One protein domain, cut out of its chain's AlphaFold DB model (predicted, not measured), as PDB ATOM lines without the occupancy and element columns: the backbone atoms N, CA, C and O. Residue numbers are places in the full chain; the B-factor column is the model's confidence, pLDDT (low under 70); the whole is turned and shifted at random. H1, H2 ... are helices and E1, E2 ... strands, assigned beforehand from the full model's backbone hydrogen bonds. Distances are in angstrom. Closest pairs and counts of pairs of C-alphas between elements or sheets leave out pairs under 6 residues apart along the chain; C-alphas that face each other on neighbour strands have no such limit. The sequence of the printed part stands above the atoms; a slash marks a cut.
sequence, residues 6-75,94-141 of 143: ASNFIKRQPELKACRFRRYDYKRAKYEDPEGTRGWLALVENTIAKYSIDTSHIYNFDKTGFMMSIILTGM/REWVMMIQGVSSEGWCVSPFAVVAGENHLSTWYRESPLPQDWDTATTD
ATOM      1  N   ALA A   6     154.850 156.238 133.431       79.62
ATOM      2  CA  ALA A   6     155.855 156.857 132.559       79.62
ATOM      3  C   ALA A   6     157.212 156.129 132.599       79.62
ATOM      4  O   ALA A   6     157.797 155.832 131.562       79.62
ATOM      5  N   SER A   7     157.692 155.761 133.792       80.81
ATOM      6  CA  SER A   7     158.944 155.007 133.938       80.81
ATOM      7  C   SER A   7     158.852 153.598 133.345       80.81
ATOM      8  O   SER A   7     159.818 153.118 132.762       80.81
ATOM      9  N   ASN A   8     157.702 152.932 133.479       86.50
ATOM     10  CA  ASN A   8     157.482 151.599 132.914       86.50
ATOM     11  C   ASN A   8     157.336 151.633 131.389       86.50
ATOM     12  O   ASN A   8     157.775 150.700 130.727       86.50
ATOM     13  N   PHE A   9     156.751 152.696 130.837       84.75
ATOM     14  CA  PHE A   9     156.638 152.905 129.397       84.75
ATOM     15  C   PHE A   9     158.018 153.072 128.749       84.75
ATOM     16  O   PHE A   9     158.341 152.343 127.818       84.75
ATOM     17  N   ILE A  10     158.873 153.931 129.321       84.12
ATOM     18  CA  ILE A  10     160.250 154.137 128.842       84.12
ATOM     19  C   ILE A  10     161.067 152.839 128.944       84.12
ATOM     20  O   ILE A  10     161.772 152.481 128.013       84.12
ATOM     21  N   LYS A  11     160.927 152.070 130.034       83.31
ATOM     22  CA  LYS A  11     161.628 150.779 130.190       83.31
ATOM     23  C   LYS A  11     161.209 149.706 129.181       83.31
ATOM     24  O   LYS A  11     161.993 148.807 128.910       83.31
ATOM     25  N   ARG A  12     159.974 149.759 128.675       88.62
ATOM     26  CA  ARG A  12     159.445 148.786 127.703       88.62
ATOM     27  C   ARG A  12     159.851 149.097 126.264       88.62
ATOM     28  O   ARG A  12     159.687 148.236 125.412       88.62
ATOM     29  N   GLN A  13     160.351 150.302 126.008       85.81
ATOM     30  CA  GLN A  13     160.730 150.780 124.686       85.81
ATOM     31  C   GLN A  13     162.225 151.128 124.704       85.81
ATOM     32  O   GLN A  13     162.568 152.277 124.972       85.81
ATOM     33  N   PRO A  14     163.131 150.158 124.469       80.12
ATOM     34  CA  PRO A  14     164.582 150.377 124.555       80.12
ATOM     35  C   PRO A  14     165.115 151.406 123.544       80.12
ATOM     36  O   PRO A  14     166.204 151.943 123.736       80.12
ATOM     37  N   GLU A  15     164.333 151.726 122.512       87.81
ATOM     38  CA  GLU A  15     164.603 152.807 121.558       87.81
ATOM     39  C   GLU A  15     164.413 154.210 122.170       87.81
ATOM     40  O   GLU A  15     164.966 155.191 121.674       87.81
ATOM     41  N   LEU A  16     163.665 154.328 123.274       81.56
ATOM     42  CA  LEU A  16     163.392 155.595 123.948       81.56
ATOM     43  C   LEU A  16     164.362 155.824 125.114       81.56
ATOM     44  O   LEU A  16     164.335 155.128 126.130       81.56
ATOM     45  N   LYS A  17     165.174 156.882 125.020       77.12
ATOM     46  CA  LYS A  17     166.003 157.381 126.128       77.12
ATOM     47  C   LYS A  17     165.368 158.604 126.777       77.12
ATOM     48  O   LYS A  17     165.084 159.602 126.119       77.12
ATOM     49  N   ALA A  18     165.201 158.554 128.097       76.25
ATOM     50  CA  ALA A  18     164.839 159.733 128.869       76.25
ATOM     51  C   ALA A  18     166.084 160.608 129.067       76.25
ATOM     52  O   ALA A  18     167.009 160.220 129.781       76.25
ATOM     53  N   CYS A  19     166.097 161.791 128.461       72.50
ATOM     54  CA  CYS A  19     167.145 162.782 128.677       72.50
ATOM     55  C   CYS A  19     166.650 163.847 129.655       72.50
ATOM     56  O   CYS A  19     165.559 164.399 129.508       72.50
ATOM     57  N   ARG A  20     167.459 164.154 130.670       73.12
ATOM     58  CA  ARG A  20     167.177 165.250 131.596       73.12
ATOM     59  C   ARG A  20     167.730 166.536 130.994       73.12
ATOM     60  O   ARG A  20     168.943 166.673 130.877       73.12
ATOM     61  N   PHE A  21     166.862 167.472 130.625       72.88
ATOM     62  CA  PHE A  21     167.309 168.801 130.212       72.88
ATOM     63  C   PHE A  21     167.668 169.641 131.446       72.88
ATOM     64  O   PHE A  21     167.056 169.510 132.511       72.88
ATOM     65  N   ARG A  22     168.678 170.499 131.314       74.12
ATOM     66  CA  ARG A  22     168.958 171.563 132.286       74.12
ATOM     67  C   ARG A  22     168.243 172.826 131.820       74.12
ATOM     68  O   ARG A  22     168.093 173.036 130.618       74.12
ATOM     69  N   ARG A  23     167.784 173.659 132.759       74.69
ATOM     70  CA  ARG A  23     167.327 175.008 132.404       74.69
ATOM     71  C   ARG A  23     168.509 175.733 131.776       74.69
ATOM     72  O   ARG A  23     169.566 175.825 132.390       74.69
ATOM     73  N   TYR A  24     168.313 176.176 130.550       73.69
ATOM     74  CA  TYR A  24     169.299 176.899 129.775       73.69
ATOM     75  C   TYR A  24     168.754 178.311 129.562       73.69
ATOM     76  O   TYR A  24     167.556 178.474 129.317       73.69
ATOM     77  N   ASP A  25     169.589 179.329 129.768       79.00
ATOM     78  CA  ASP A  25     169.134 180.715 129.704       79.00
ATOM     79  C   ASP A  25     168.747 181.055 128.260       79.00
ATOM     80  O   ASP A  25     169.571 181.010 127.348       79.00
ATOM     81  N   TYR A  26     167.474 181.384 128.048       78.31
ATOM     82  CA  TYR A  26     166.939 181.697 126.726       78.31
ATOM     83  C   TYR A  26     167.641 182.895 126.073       78.31
ATOM     84  O   TYR A  26     167.820 182.915 124.856       78.31
ATOM     85  N   LYS A  27     168.073 183.888 126.861       80.06
ATOM     86  CA  LYS A  27     168.840 185.019 126.329       80.06
ATOM     87  C   LYS A  27     170.188 184.530 125.820       80.06
ATOM     88  O   LYS A  27     170.573 184.890 124.716       80.06
ATOM     89  N   ARG A  28     170.854 183.651 126.570       74.81
ATOM     90  CA  ARG A  28     172.118 183.039 126.144       74.81
ATOM     91  C   ARG A  28     171.942 182.248 124.846       74.81
ATOM     92  O   ARG A  28     172.690 182.481 123.912       74.81
ATOM     93  N   ALA A  29     170.874 181.455 124.731       79.06
ATOM     94  CA  ALA A  29     170.548 180.723 123.500       79.06
ATOM     95  C   ALA A  29     170.385 181.629 122.274       79.06
ATOM     96  O   ALA A  29     170.764 181.260 121.169       79.06
ATOM     97  N   LYS A  30     169.781 182.806 122.466       78.56
ATOM     98  CA  LYS A  30     169.474 183.737 121.379       78.56
ATOM     99  C   LYS A  30     170.704 184.501 120.880       78.56
ATOM    100  O   LYS A  30     170.727 184.894 119.720       78.56
ATOM    101  N   TYR A  31     171.667 184.756 121.762       75.88
ATOM    102  CA  TYR A  31     172.860 185.552 121.459       75.88
ATOM    103  C   TYR A  31     174.132 184.712 121.305       75.88
ATOM    104  O   TYR A  31     175.194 185.275 121.061       75.88
ATOM    105  N   GLU A  32     174.050 183.387 121.447       78.31
ATOM    106  CA  GLU A  32     175.160 182.510 121.097       78.31
ATOM    107  C   GLU A  32     175.399 182.560 119.589       78.31
ATOM    108  O   GLU A  32     174.508 182.277 118.792       78.31
ATOM    109  N   ASP A  33     176.628 182.910 119.220       88.38
ATOM    110  CA  ASP A  33     177.155 182.742 117.875       88.38
ATOM    111  C   ASP A  33     178.110 181.536 117.876       88.38
ATOM    112  O   ASP A  33     179.261 181.642 118.331       88.38
ATOM    113  N   PRO A  34     177.655 180.359 117.410       87.00
ATOM    114  CA  PRO A  34     178.491 179.170 117.367       87.00
ATOM    115  C   PRO A  34     179.687 179.318 116.422       87.00
ATOM    116  O   PRO A  34     180.704 178.663 116.642       87.00
ATOM    117  N   GLU A  35     179.586 180.133 115.370       89.94
ATOM    118  CA  GLU A  35     180.686 180.352 114.429       89.94
ATOM    119  C   GLU A  35     181.757 181.238 115.049       89.94
ATOM    120  O   GLU A  35     182.923 180.844 115.062       89.94
ATOM    121  N   GLY A  36     181.361 182.353 115.665       89.81
ATOM    122  CA  GLY A  36     182.263 183.201 116.441       89.81
ATOM    123  C   GLY A  36     182.953 182.436 117.570       89.81
ATOM    124  O   GLY A  36     184.172 182.521 117.727       89.81
ATOM    125  N   THR A  37     182.207 181.598 118.299       88.62
ATOM    126  CA  THR A  37     182.768 180.754 119.369       88.62
ATOM    127  C   THR A  37     183.810 179.770 118.832       88.62
ATOM    128  O   THR A  37     184.900 179.656 119.391       88.62
ATOM    129  N   ARG A  38     183.512 179.072 117.726       92.44
ATOM    130  CA  ARG A  38     184.460 178.139 117.095       92.44
ATOM    131  C   ARG A  38     185.691 178.852 116.544       92.44
ATOM    132  O   ARG A  38     186.798 178.356 116.723       92.44
ATOM    133  N   GLY A  39     185.509 180.006 115.905       95.69
ATOM    134  CA  GLY A  39     186.607 180.815 115.376       95.69
ATOM    135  C   GLY A  39     187.554 181.286 116.478       95.69
ATOM    136  O   GLY A  39     188.771 181.185 116.330       95.69
ATOM    137  N   TRP A  40     187.006 181.729 117.612       94.62
ATOM    138  CA  TRP A  40     187.800 182.103 118.780       94.62
ATOM    139  C   TRP A  40     188.573 180.911 119.361       94.62
ATOM    140  O   TRP A  40     189.774 181.033 119.590       94.62
ATOM    141  N   LEU A  41     187.934 179.746 119.527       93.69
ATOM    142  CA  LEU A  41     188.607 178.533 120.016       93.69
ATOM    143  C   LEU A  41     189.751 178.099 119.092       93.69
ATOM    144  O   LEU A  41     190.853 177.842 119.569       93.69
ATOM    145  N   ALA A  42     189.530 178.104 117.776       95.50
ATOM    146  CA  ALA A  42     190.574 177.788 116.803       95.50
ATOM    147  C   ALA A  42     191.750 178.777 116.880       95.50
ATOM    148  O   ALA A  42     192.911 178.389 116.753       95.50
ATOM    149  N   LEU A  43     191.479 180.065 117.114       95.69
ATOM    150  CA  LEU A  43     192.525 181.069 117.311       95.69
ATOM    151  C   LEU A  43     193.331 180.812 118.591       95.69
ATOM    152  O   LEU A  43     194.558 180.939 118.567       95.69
ATOM    153  N   VAL A  44     192.669 180.428 119.684       93.44
ATOM    154  CA  VAL A  44     193.328 180.049 120.943       93.44
ATOM    155  C   VAL A  44     194.229 178.831 120.728       93.44
ATOM    156  O   VAL A  44     195.412 178.900 121.052       93.44
ATOM    157  N   GLU A  45     193.724 177.765 120.102       94.12
ATOM    158  CA  GLU A  45     194.499 176.554 119.788       94.12
ATOM    159  C   GLU A  45     195.718 176.862 118.907       94.12
ATOM    160  O   GLU A  45     196.838 176.456 119.222       94.12
ATOM    161  N   ASN A  46     195.535 177.657 117.851       96.56
ATOM    162  CA  ASN A  46     196.628 178.080 116.974       96.56
ATOM    163  C   ASN A  46     197.681 178.913 117.717       96.56
ATOM    164  O   ASN A  46     198.873 178.802 117.435       96.56
ATOM    165  N   THR A  47     197.260 179.751 118.664       95.19
ATOM    166  CA  THR A  47     198.165 180.575 119.477       95.19
ATOM    167  C   THR A  47     198.975 179.715 120.441       95.19
ATOM    168  O   THR A  47     200.192 179.884 120.528       95.19
ATOM    169  N   ILE A  48     198.323 178.756 121.108       94.81
ATOM    170  CA  ILE A  48     198.980 177.773 121.979       94.81
ATOM    171  C   ILE A  48     200.032 176.998 121.183       94.81
ATOM    172  O   ILE A  48     201.184 176.925 121.610       94.81
ATOM    173  N   ALA A  49     199.676 176.507 119.993       95.12
ATOM    174  CA  ALA A  49     200.595 175.783 119.122       95.12
ATOM    175  C   ALA A  49     201.763 176.663 118.636       95.12
ATOM    176  O   ALA A  49     202.918 176.247 118.696       95.12
ATOM    177  N   LYS A  50     201.485 177.899 118.199       96.69
ATOM    178  CA  LYS A  50     202.494 178.832 117.669       96.69
ATOM    179  C   LYS A  50     203.576 179.176 118.691       96.69
ATOM    180  O   LYS A  50     204.743 179.266 118.320       96.69
ATOM    181  N   TYR A  51     203.191 179.402 119.943       96.44
ATOM    182  CA  TYR A  51     204.125 179.789 121.004       96.44
ATOM    183  C   TYR A  51     204.555 178.619 121.892       96.44
ATOM    184  O   TYR A  51     205.321 178.839 122.823       96.44
ATOM    185  N   SER A  52     204.099 177.394 121.599       94.44
ATOM    186  CA  SER A  52     204.356 176.207 122.427       94.44
ATOM    187  C   SER A  52     204.032 176.463 123.903       94.44
ATOM    188  O   SER A  52     204.848 176.209 124.787       94.44
ATOM    189  N   ILE A  53     202.850 177.037 124.158       92.75
ATOM    190  CA  ILE A  53     202.400 177.360 125.515       92.75
ATOM    191  C   ILE A  53     202.126 176.051 126.251       92.75
ATOM    192  O   ILE A  53     201.294 175.254 125.815       92.75
ATOM    193  N   ASP A  54     202.815 175.845 127.368       91.69
ATOM    194  CA  ASP A  54     202.591 174.692 128.232       91.69
ATOM    195  C   ASP A  54     201.198 174.766 128.876       91.69
ATOM    196  O   ASP A  54     200.752 175.831 129.316       91.69
ATOM    197  N   THR A  55     200.502 173.631 128.948       87.88
ATOM    198  CA  THR A  55     199.168 173.551 129.549       87.88
ATOM    199  C   THR A  55     199.170 174.003 131.008       87.88
ATOM    200  O   THR A  55     198.224 174.671 131.433       87.88
ATOM    201  N   SER A  56     200.242 173.747 131.760       88.50
ATOM    202  CA  SER A  56     200.416 174.209 133.145       88.50
ATOM    203  C   SER A  56     200.346 175.734 133.291       88.50
ATOM    204  O   SER A  56     199.959 176.235 134.345       88.50
ATOM    205  N   HIS A  57     200.641 176.485 132.226       89.44
ATOM    206  CA  HIS A  57     200.589 177.948 132.199       89.44
ATOM    207  C   HIS A  57     199.242 178.516 131.729       89.44
ATOM    208  O   HIS A  57     199.088 179.734 131.619       89.44
ATOM    209  N   ILE A  58     198.248 177.664 131.468       91.75
ATOM    210  CA  ILE A  58     196.897 178.083 131.092       91.75
ATOM    211  C   ILE A  58     196.027 178.134 132.347       91.75
ATOM    212  O   ILE A  58     195.821 177.118 133.008       91.75
ATOM    213  N   TYR A  59     195.476 179.311 132.636       91.69
ATOM    214  CA  TYR A  59     194.615 179.549 133.792       91.69
ATOM    215  C   TYR A  59     193.274 180.133 133.361       91.69
ATOM    216  O   TYR A  59     193.215 181.054 132.547       91.69
ATOM    217  N   ASN A  60     192.194 179.618 133.946       92.12
ATOM    218  CA  ASN A  60     190.868 180.203 133.831       92.12
ATOM    219  C   ASN A  60     190.565 181.021 135.084       92.12
ATOM    220  O   ASN A  60     190.608 180.478 136.188       92.12
ATOM    221  N   PHE A  61     190.223 182.295 134.902       90.69
ATOM    222  CA  PHE A  61     189.831 183.190 135.984       90.69
ATOM    223  C   PHE A  61     188.347 183.523 135.897       90.69
ATOM    224  O   PHE A  61     187.819 183.761 134.812       90.69
ATOM    225  N   ASP A  62     187.692 183.585 137.049       89.25
ATOM    226  CA  ASP A  62     186.317 184.055 137.169       89.25
ATOM    227  C   ASP A  62     186.160 184.986 138.375       89.25
ATOM    228  O   ASP A  62     186.960 184.973 139.316       89.25
ATOM    229  N   LYS A  63     185.120 185.818 138.328       86.19
ATOM    230  CA  LYS A  63     184.798 186.797 139.360       86.19
ATOM    231  C   LYS A  63     183.420 186.514 139.932       86.19
ATOM    232  O   LYS A  63     182.407 186.670 139.256       86.19
ATOM    233  N   THR A  64     183.376 186.207 141.221       81.94
ATOM    234  CA  THR A  64     182.121 186.028 141.954       81.94
ATOM    235  C   THR A  64     181.891 187.199 142.902       81.94
ATOM    236  O   THR A  64     182.733 187.511 143.740       81.94
ATOM    237  N   GLY A  65     180.744 187.864 142.763       79.69
ATOM    238  CA  GLY A  65     180.302 188.907 143.686       79.69
ATOM    239  C   GLY A  65     179.522 188.318 144.859       79.69
ATOM    240  O   GLY A  65     178.519 187.634 144.664       79.69
ATOM    241  N   PHE A  66     179.952 188.632 146.071       74.12
ATOM    242  CA  PHE A  66     179.274 188.345 147.325       74.12
ATOM    243  C   PHE A  66     178.771 189.653 147.928       74.12
ATOM    244  O   PHE A  66     179.516 190.623 148.033       74.12
ATOM    245  N   MET A  67     177.509 189.692 148.348       68.31
ATOM    246  CA  MET A  67     176.986 190.858 149.058       68.31
ATOM    247  C   MET A  67     177.237 190.690 150.558       68.31
ATOM    248  O   MET A  67     176.662 189.800 151.194       68.31
ATOM    249  N   MET A  68     178.088 191.542 151.129       60.22
ATOM    250  CA  MET A  68     178.303 191.614 152.571       60.22
ATOM    251  C   MET A  68     177.039 192.167 153.218       60.22
ATOM    252  O   MET A  68     176.672 193.313 152.981       60.22
ATOM    253  N   SER A  69     176.363 191.303 153.981       47.84
ATOM    254  CA  SER A  69     175.128 191.496 154.779       47.84
ATOM    255  C   SER A  69     174.060 190.433 154.506       47.84
ATOM    256  O   SER A  69     173.134 190.293 155.304       47.84
ATOM    257  N   ILE A  70     174.198 189.608 153.459       44.91
ATOM    258  CA  ILE A  70     173.386 188.392 153.331       44.91
ATOM    259  C   ILE A  70     174.130 187.233 153.997       44.91
ATOM    260  O   ILE A  70     174.837 186.467 153.346       44.91
ATOM    261  N   ILE A  71     173.923 187.054 155.302       46.00
ATOM    262  CA  ILE A  71     174.092 185.728 155.903       46.00
ATOM    263  C   ILE A  71     172.863 184.919 155.474       46.00
ATOM    264  O   ILE A  71     171.790 185.012 156.072       46.00
ATOM    265  N   LEU A  72     172.987 184.168 154.380       41.34
ATOM    266  CA  LEU A  72     171.981 183.190 153.968       41.34
ATOM    267  C   LEU A  72     171.897 182.100 155.050       41.34
ATOM    268  O   LEU A  72     172.768 181.250 155.161       41.34
ATOM    269  N   THR A  73     170.850 182.191 155.873       38.56
ATOM    270  CA  THR A  73     170.291 181.140 156.743       38.56
ATOM    271  C   THR A  73     171.322 180.312 157.530       38.56
ATOM    272  O   THR A  73     171.498 179.119 157.299       38.56
ATOM    273  N   GLY A  74     171.966 180.930 158.522       41.03
ATOM    274  CA  GLY A  74     172.687 180.195 159.562       41.03
ATOM    275  C   GLY A  74     171.711 179.549 160.550       41.03
ATOM    276  O   GLY A  74     170.842 180.220 161.106       41.03
ATOM    277  N   MET A  75     171.834 178.241 160.769       33.12
ATOM    278  CA  MET A  75     171.125 177.533 161.835       33.12
ATOM    279  C   MET A  75     171.735 177.941 163.181       33.12
ATOM    280  O   MET A  75     172.896 177.642 163.447       33.12
ATOM    281  N   ARG A  94     175.001 197.788 151.796       53.88
ATOM    282  CA  ARG A  94     175.030 196.881 150.629       53.88
ATOM    283  C   ARG A  94     176.432 196.843 150.034       53.88
ATOM    284  O   ARG A  94     176.615 197.120 148.851       53.88
ATOM    285  N   GLU A  95     177.418 196.551 150.866       63.12
ATOM    286  CA  GLU A  95     178.794 196.452 150.394       63.12
ATOM    287  C   GLU A  95     178.976 195.142 149.622       63.12
ATOM    288  O   GLU A  95     178.513 194.075 150.033       63.12
ATOM    289  N   TRP A  96     179.618 195.226 148.462       69.69
ATOM    290  CA  TRP A  96     179.949 194.068 147.645       69.69
ATOM    291  C   TRP A  96     181.416 193.706 147.856       69.69
ATOM    292  O   TRP A  96     182.299 194.557 147.755       69.69
ATOM    293  N   VAL A  97     181.672 192.425 148.102       73.44
ATOM    294  CA  VAL A  97     183.000 191.822 147.984       73.44
ATOM    295  C   VAL A  97     183.026 191.037 146.696       73.44
ATOM    296  O   VAL A  97     182.150 190.223 146.423       73.44
ATOM    297  N   MET A  98     184.042 191.265 145.889       79.69
ATOM    298  CA  MET A  98     184.252 190.538 144.655       79.69
ATOM    299  C   MET A  98     185.456 189.637 144.844       79.69
ATOM    300  O   MET A  98     186.541 190.109 145.146       79.69
ATOM    301  N   MET A  99     185.269 188.343 144.657       81.38
ATOM    302  CA  MET A  99     186.342 187.367 144.741       81.38
ATOM    303  C   MET A  99     186.755 186.986 143.327       81.38
ATOM    304  O   MET A  99     185.919 186.548 142.536       81.38
ATOM    305  N   ILE A 100     188.029 187.173 143.009       86.00
ATOM    306  CA  ILE A 100     188.647 186.674 141.786       86.00
ATOM    307  C   ILE A 100     189.296 185.340 142.137       86.00
ATOM    308  O   ILE A 100     190.084 185.251 143.079       86.00
ATOM    309  N   GLN A 101     188.935 184.297 141.402       87.88
ATOM    310  CA  GLN A 101     189.468 182.951 141.584       87.88
ATOM    311  C   GLN A 101     190.027 182.455 140.257       87.88
ATOM    312  O   GLN A 101     189.440 182.708 139.207       87.88
ATOM    313  N   GLY A 102     191.158 181.755 140.317       88.31
ATOM    314  CA  GLY A 102     191.823 181.184 139.154       88.31
ATOM    315  C   GLY A 102     192.096 179.701 139.351       88.31
ATOM    316  O   GLY A 102     192.492 179.290 140.441       88.31
ATOM    317  N   VAL A 103     191.915 178.900 138.304       90.25
ATOM    318  CA  VAL A 103     192.292 177.479 138.296       90.25
ATOM    319  C   VAL A 103     193.099 177.185 137.036       90.25
ATOM    320  O   VAL A 103     192.709 177.597 135.939       90.25
ATOM    321  N   SER A 104     194.234 176.503 137.188       91.94
ATOM    322  CA  SER A 104     195.054 176.061 136.061       91.94
ATOM    323  C   SER A 104     194.382 174.920 135.299       91.94
ATOM    324  O   SER A 104     193.509 174.226 135.826       91.94
ATOM    325  N   SER A 105     194.820 174.668 134.068       88.31
ATOM    326  CA  SER A 105     194.343 173.513 133.296       88.31
ATOM    327  C   SER A 105     194.668 172.162 133.959       88.31
ATOM    328  O   SER A 105     193.978 171.175 133.719       88.31
ATOM    329  N   GLU A 106     195.665 172.136 134.849       90.25
ATOM    330  CA  GLU A 106     196.056 170.968 135.647       90.25
ATOM    331  C   GLU A 106     195.270 170.843 136.961       90.25
ATOM    332  O   GLU A 106     195.432 169.870 137.695       90.25
ATOM    333  N   GLY A 107     194.402 171.811 137.269       86.88
ATOM    334  CA  GLY A 107     193.567 171.812 138.469       86.88
ATOM    335  C   GLY A 107     194.191 172.493 139.689       86.88
ATOM    336  O   GLY A 107     193.620 172.407 140.776       86.88
ATOM    337  N   TRP A 108     195.319 173.192 139.538       86.19
ATOM    338  CA  TRP A 108     195.895 173.993 140.621       86.19
ATOM    339  C   TRP A 108     195.091 175.274 140.828       86.19
ATOM    340  O   TRP A 108     194.930 176.072 139.902       86.19
ATOM    341  N   CYS A 109     194.610 175.491 142.050       85.75
ATOM    342  CA  CYS A 109     193.920 176.721 142.422       85.75
ATOM    343  C   CYS A 109     194.933 177.816 142.766       85.75
ATOM    344  O   CYS A 109     195.816 177.612 143.597       85.75
ATOM    345  N   VAL A 110     194.774 178.982 142.150       85.50
ATOM    346  CA  VAL A 110     195.479 180.205 142.544       85.50
ATOM    347  C   VAL A 110     194.819 180.745 143.811       85.50
ATOM    348  O   VAL A 110     193.587 180.708 143.915       85.50
ATOM    349  N   SER A 111     195.618 181.242 144.762       83.75
ATOM    350  CA  SER A 111     195.084 181.881 145.966       83.75
ATOM    351  C   SER A 111     194.095 182.987 145.569       83.75
ATOM    352  O   SER A 111     194.399 183.804 144.694       83.75
ATOM    353  N   PRO A 112     192.875 182.986 146.130       81.25
ATOM    354  CA  PRO A 112     191.857 183.951 145.757       81.25
ATOM    355  C   PRO A 112     192.258 185.387 146.072       81.25
ATOM    356  O   PRO A 112     192.895 185.660 147.086       81.25
ATOM    357  N   PHE A 113     191.774 186.308 145.244       81.25
ATOM    358  CA  PHE A 113     191.952 187.739 145.444       81.25
ATOM    359  C   PHE A 113     190.610 188.387 145.779       81.25
ATOM    360  O   PHE A 113     189.665 188.313 144.987       81.25
ATOM    361  N   ALA A 114     190.503 189.012 146.949       80.44
ATOM    362  CA  ALA A 114     189.277 189.677 147.380       80.44
ATOM    363  C   ALA A 114     189.361 191.187 147.138       80.44
ATOM    364  O   ALA A 114     190.270 191.866 147.604       80.44
ATOM    365  N   VAL A 115     188.371 191.718 146.433       80.06
ATOM    366  CA  VAL A 115     188.212 193.146 146.173       80.06
ATOM    367  C   VAL A 115     186.992 193.642 146.922       80.06
ATOM    368  O   VAL A 115     185.871 193.234 146.616       80.06
ATOM    369  N   VAL A 116     187.203 194.513 147.898       72.81
ATOM    370  CA  VAL A 116     186.126 195.083 148.712       72.81
ATOM    371  C   VAL A 116     185.832 196.504 148.232       72.81
ATOM    372  O   VAL A 116     186.752 197.305 148.072       72.81
ATOM    373  N   ALA A 117     184.559 196.818 147.995       65.75
ATOM    374  CA  ALA A 117     184.132 198.185 147.702       65.75
ATOM    375  C   ALA A 117     184.018 198.996 149.006       65.75
ATOM    376  O   ALA A 117     183.298 198.577 149.914       65.75
ATOM    377  N   GLY A 118     184.719 200.131 149.103       60.00
ATOM    378  CA  GLY A 118     184.650 201.041 150.251       60.00
ATOM    379  C   GLY A 118     185.781 202.078 150.274       60.00
ATOM    380  O   GLY A 118     186.923 201.765 149.967       60.00
ATOM    381  N   GLU A 119     185.474 203.322 150.663       50.03
ATOM    382  CA  GLU A 119     186.483 204.387 150.845       50.03
ATOM    383  C   GLU A 119     187.215 204.289 152.197       50.03
ATOM    384  O   GLU A 119     188.361 204.712 152.327       50.03
ATOM    385  N   ASN A 120     186.567 203.726 153.224       52.22
ATOM    386  CA  ASN A 120     187.113 203.599 154.576       52.22
ATOM    387  C   ASN A 120     186.938 202.165 155.078       52.22
ATOM    388  O   ASN A 120     185.824 201.736 155.371       52.22
ATOM    389  N   HIS A 121     188.044 201.433 155.222       55.59
ATOM    390  CA  HIS A 121     188.027 200.068 155.745       55.59
ATOM    391  C   HIS A 121     188.450 200.019 157.213       55.59
ATOM    392  O   HIS A 121     189.413 200.667 157.631       55.59
ATOM    393  N   LEU A 122     187.768 199.187 158.003       56.97
ATOM    394  CA  LEU A 122     188.209 198.862 159.355       56.97
ATOM    395  C   LEU A 122     189.459 197.978 159.277       56.97
ATOM    396  O   LEU A 122     189.420 196.873 158.742       56.97
ATOM    397  N   SER A 123     190.572 198.444 159.850       56.06
ATOM    398  CA  SER A 123     191.848 197.702 159.869       56.06
ATOM    399  C   SER A 123     191.759 196.297 160.492       56.06
ATOM    400  O   SER A 123     192.597 195.440 160.206       56.06
ATOM    401  N   THR A 124     190.726 196.032 161.297       56.94
ATOM    402  CA  THR A 124     190.427 194.721 161.888       56.94
ATOM    403  C   THR A 124     190.070 193.659 160.848       56.94
ATOM    404  O   THR A 124     190.355 192.489 161.078       56.94
ATOM    405  N   TRP A 125     189.544 194.031 159.674       59.31
ATOM    406  CA  TRP A 125     189.217 193.080 158.599       59.31
ATOM    407  C   TRP A 125     190.439 192.385 158.000       59.31
ATOM    408  O   TRP A 125     190.313 191.281 157.476       59.31
ATOM    409  N   TYR A 126     191.606 193.023 158.104       60.41
ATOM    410  CA  TYR A 126     192.872 192.516 157.578       60.41
ATOM    411  C   TYR A 126     193.792 192.004 158.693       60.41
ATOM    412  O   TYR A 126     194.526 191.044 158.491       60.41
ATOM    413  N   ARG A 127     193.753 192.623 159.884       55.28
ATOM    414  CA  ARG A 127     194.623 192.258 161.020       55.28
ATOM    415  C   ARG A 127     194.093 191.109 161.874       55.28
ATOM    416  O   ARG A 127     194.890 190.369 162.433       55.28
ATOM    417  N   GLU A 128     192.775 190.969 161.982       59.59
ATOM    418  CA  GLU A 128     192.100 189.942 162.791       59.59
ATOM    419  C   GLU A 128     191.190 189.068 161.913       59.59
ATOM    420  O   GLU A 128     190.184 188.517 162.361       59.59
ATOM    421  N   SER A 129     191.531 188.971 160.627       60.81
ATOM    422  CA  SER A 129     190.754 188.205 159.664       60.81
ATOM    423  C   SER A 129     190.848 186.706 159.957       60.81
ATOM    424  O   SER A 129     191.953 186.202 160.156       60.81
ATOM    425  N   PRO A 130     189.738 185.949 159.899       64.81
ATOM    426  CA  PRO A 130     189.794 184.489 159.844       64.81
ATOM    427  C   PRO A 130     190.257 183.977 158.467       64.81
ATOM    428  O   PRO A 130     190.278 182.766 158.247       64.81
ATOM    429  N   LEU A 131     190.552 184.877 157.519       66.00
ATOM    430  CA  LEU A 131     191.009 184.519 156.184       66.00
ATOM    431  C   LEU A 131     192.440 183.960 156.219       66.00
ATOM    432  O   LEU A 131     193.266 184.435 157.003       66.00
ATOM    433  N   PRO A 132     192.746 182.964 155.370       71.00
ATOM    434  CA  PRO A 132     194.103 182.460 155.217       71.00
ATOM    435  C   PRO A 132     195.094 183.571 154.853       71.00
ATOM    436  O   PRO A 132     194.774 184.491 154.103       71.00
ATOM    437  N   GLN A 133     196.315 183.475 155.383       68.00
ATOM    438  CA  GLN A 133     197.346 184.504 155.213       68.00
ATOM    439  C   GLN A 133     197.865 184.614 153.768       68.00
ATOM    440  O   GLN A 133     198.502 185.602 153.421       68.00
ATOM    441  N   ASP A 134     197.603 183.609 152.931       72.62
ATOM    442  CA  ASP A 134     197.956 183.577 151.510       72.62
ATOM    443  C   ASP A 134     196.940 184.296 150.608       72.62
ATOM    444  O   ASP A 134     197.113 184.311 149.391       72.62
ATOM    445  N   TRP A 135     195.865 184.856 151.170       73.12
ATOM    446  CA  TRP A 135     194.862 185.584 150.398       73.12
ATOM    447  C   TRP A 135     195.203 187.063 150.329       73.12
ATOM    448  O   TRP A 135     195.346 187.740 151.348       73.12
ATOM    449  N   ASP A 136     195.241 187.573 149.106       74.88
ATOM    450  CA  ASP A 136     195.474 188.982 148.847       74.88
ATOM    451  C   ASP A 136     194.145 189.747 148.807       74.88
ATOM    452  O   ASP A 136     193.135 189.299 148.247       74.88
ATOM    453  N   THR A 137     194.146 190.939 149.401       68.31
ATOM    454  CA  THR A 137     192.972 191.810 149.471       68.31
ATOM    455  C   THR A 137     193.287 193.192 148.922       68.31
ATOM    456  O   THR A 137     194.297 193.788 149.299       68.31
ATOM    457  N   ALA A 138     192.394 193.739 148.104       73.25
ATOM    458  CA  ALA A 138     192.472 195.114 147.632       73.25
ATOM    459  C   ALA A 138     191.153 195.862 147.824       73.25
ATOM    460  O   ALA A 138     190.072 195.277 147.925       73.25
ATOM    461  N   THR A 139     191.266 197.181 147.852       67.06
ATOM    462  CA  THR A 139     190.153 198.114 148.002       67.06
ATOM    463  C   THR A 139     189.969 198.872 146.695       67.06
ATOM    464  O   THR A 139     190.928 199.078 145.948       67.06
ATOM    465  N   THR A 140     188.739 199.270 146.386       65.38
ATOM    466  CA  THR A 140     188.462 200.129 145.226       65.38
ATOM    467  C   THR A 140     187.702 201.367 145.657       65.38
ATOM    468  O   THR A 140     186.700 201.233 146.357       65.38
ATOM    469  N   ASP A 141     188.104 202.520 145.124       56.69
ATOM    470  CA  ASP A 141     187.512 203.840 145.397       56.69
ATOM    471  C   ASP A 141     186.070 203.999 144.878       56.69
ATOM    472  O   ASP A 141     185.439 205.030 145.084       56.69
TER     473      ASP A 141
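What this domain is: This is residues 6 to 75 and 94 to 141 of the 143 residues of an uncharacterized protein of Fusarium oxysporum (strain Fo5176) (UniProt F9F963). A strongly twisted sheet of four strands stands at one end of the model, and from it a long, thin arm of three separate helices leads away, with H3 next to the sheet along the chain, then H2, then H1 farthest out. Residues 11 to 17 and 19 to 44 of this arm stick out, and no helix touches another; the short helix H4 lies in the crossover between strands E3 and E4. The printed part has 118 residues with four named helices and four named strands, in the order H1 H2 H3 E1 E2 E3 H4 E4. The sheet is mixed, in the order E1 E2 E3 E4, and the class is mixed, helices and strands. The whole is extended, with a radius of gyration of the C-alphas of 22.5 A and spans of 66 by 52 by 29 A.

How they stand to each other: H1, residues 6 to 12, and H2, residues 26 to 31, are apart. H3, residues 34 to 51, is apart from both. None of these three helices is on the sheet. E1, residues 59 to 68, is an edge strand and the antiparallel neighbour of E2, residues 95 to 104, at 160 degrees; N 62 and O 101 are 2.9 A apart, within hydrogen-bond range. E2 forms a hairpin with E3, residues 109 to 117, at 162 degrees, with N 100 and O 113 2.8 A apart. E3, H4, residues 124 to 127, and E4, residues 136 to 140, make a strand-helix-strand unit, two parallel neighbour strands with a helix between them in the chain, and its crossover is right-handed. E3 and E4 stand at 28 degrees, with N 114 and O 136 2.9 A apart. E4 is the other edge strand, and H4 is not on the sheet. Every O i to N i+4 pair is within hydrogen-bond range in H1, H2 and H3; H4 is too short for such a pair.

Where its parts are: H1 begins at C-alpha 6, (155.855, 156.857, 132.559), and H2 follows after residues 13 to 25. H3 measures 25.9 A from first to last C-alpha and ends at C-alpha 51, (204.125, 179.789, 121.004). E1 measures 27.6 A, E2 29.8 A, E3 24.2 A and E4 13.7 A. E4 ends at C-alpha 140, (188.462, 200.129, 145.226).

The domain as a whole: The two C-alphas farthest apart, those of Arg 12 and Asn 120, are 67.0 A apart. Residues 76 to 93 are not printed, and C-alphas 75 and 94 are 22.7 A apart across this cut. Of the links that are printed whole, H1 to H2 is long. The mean pLDDT of the printed part is 77.1; 32 residues are under 70, among them residues 67 to 75 and 117 to 131.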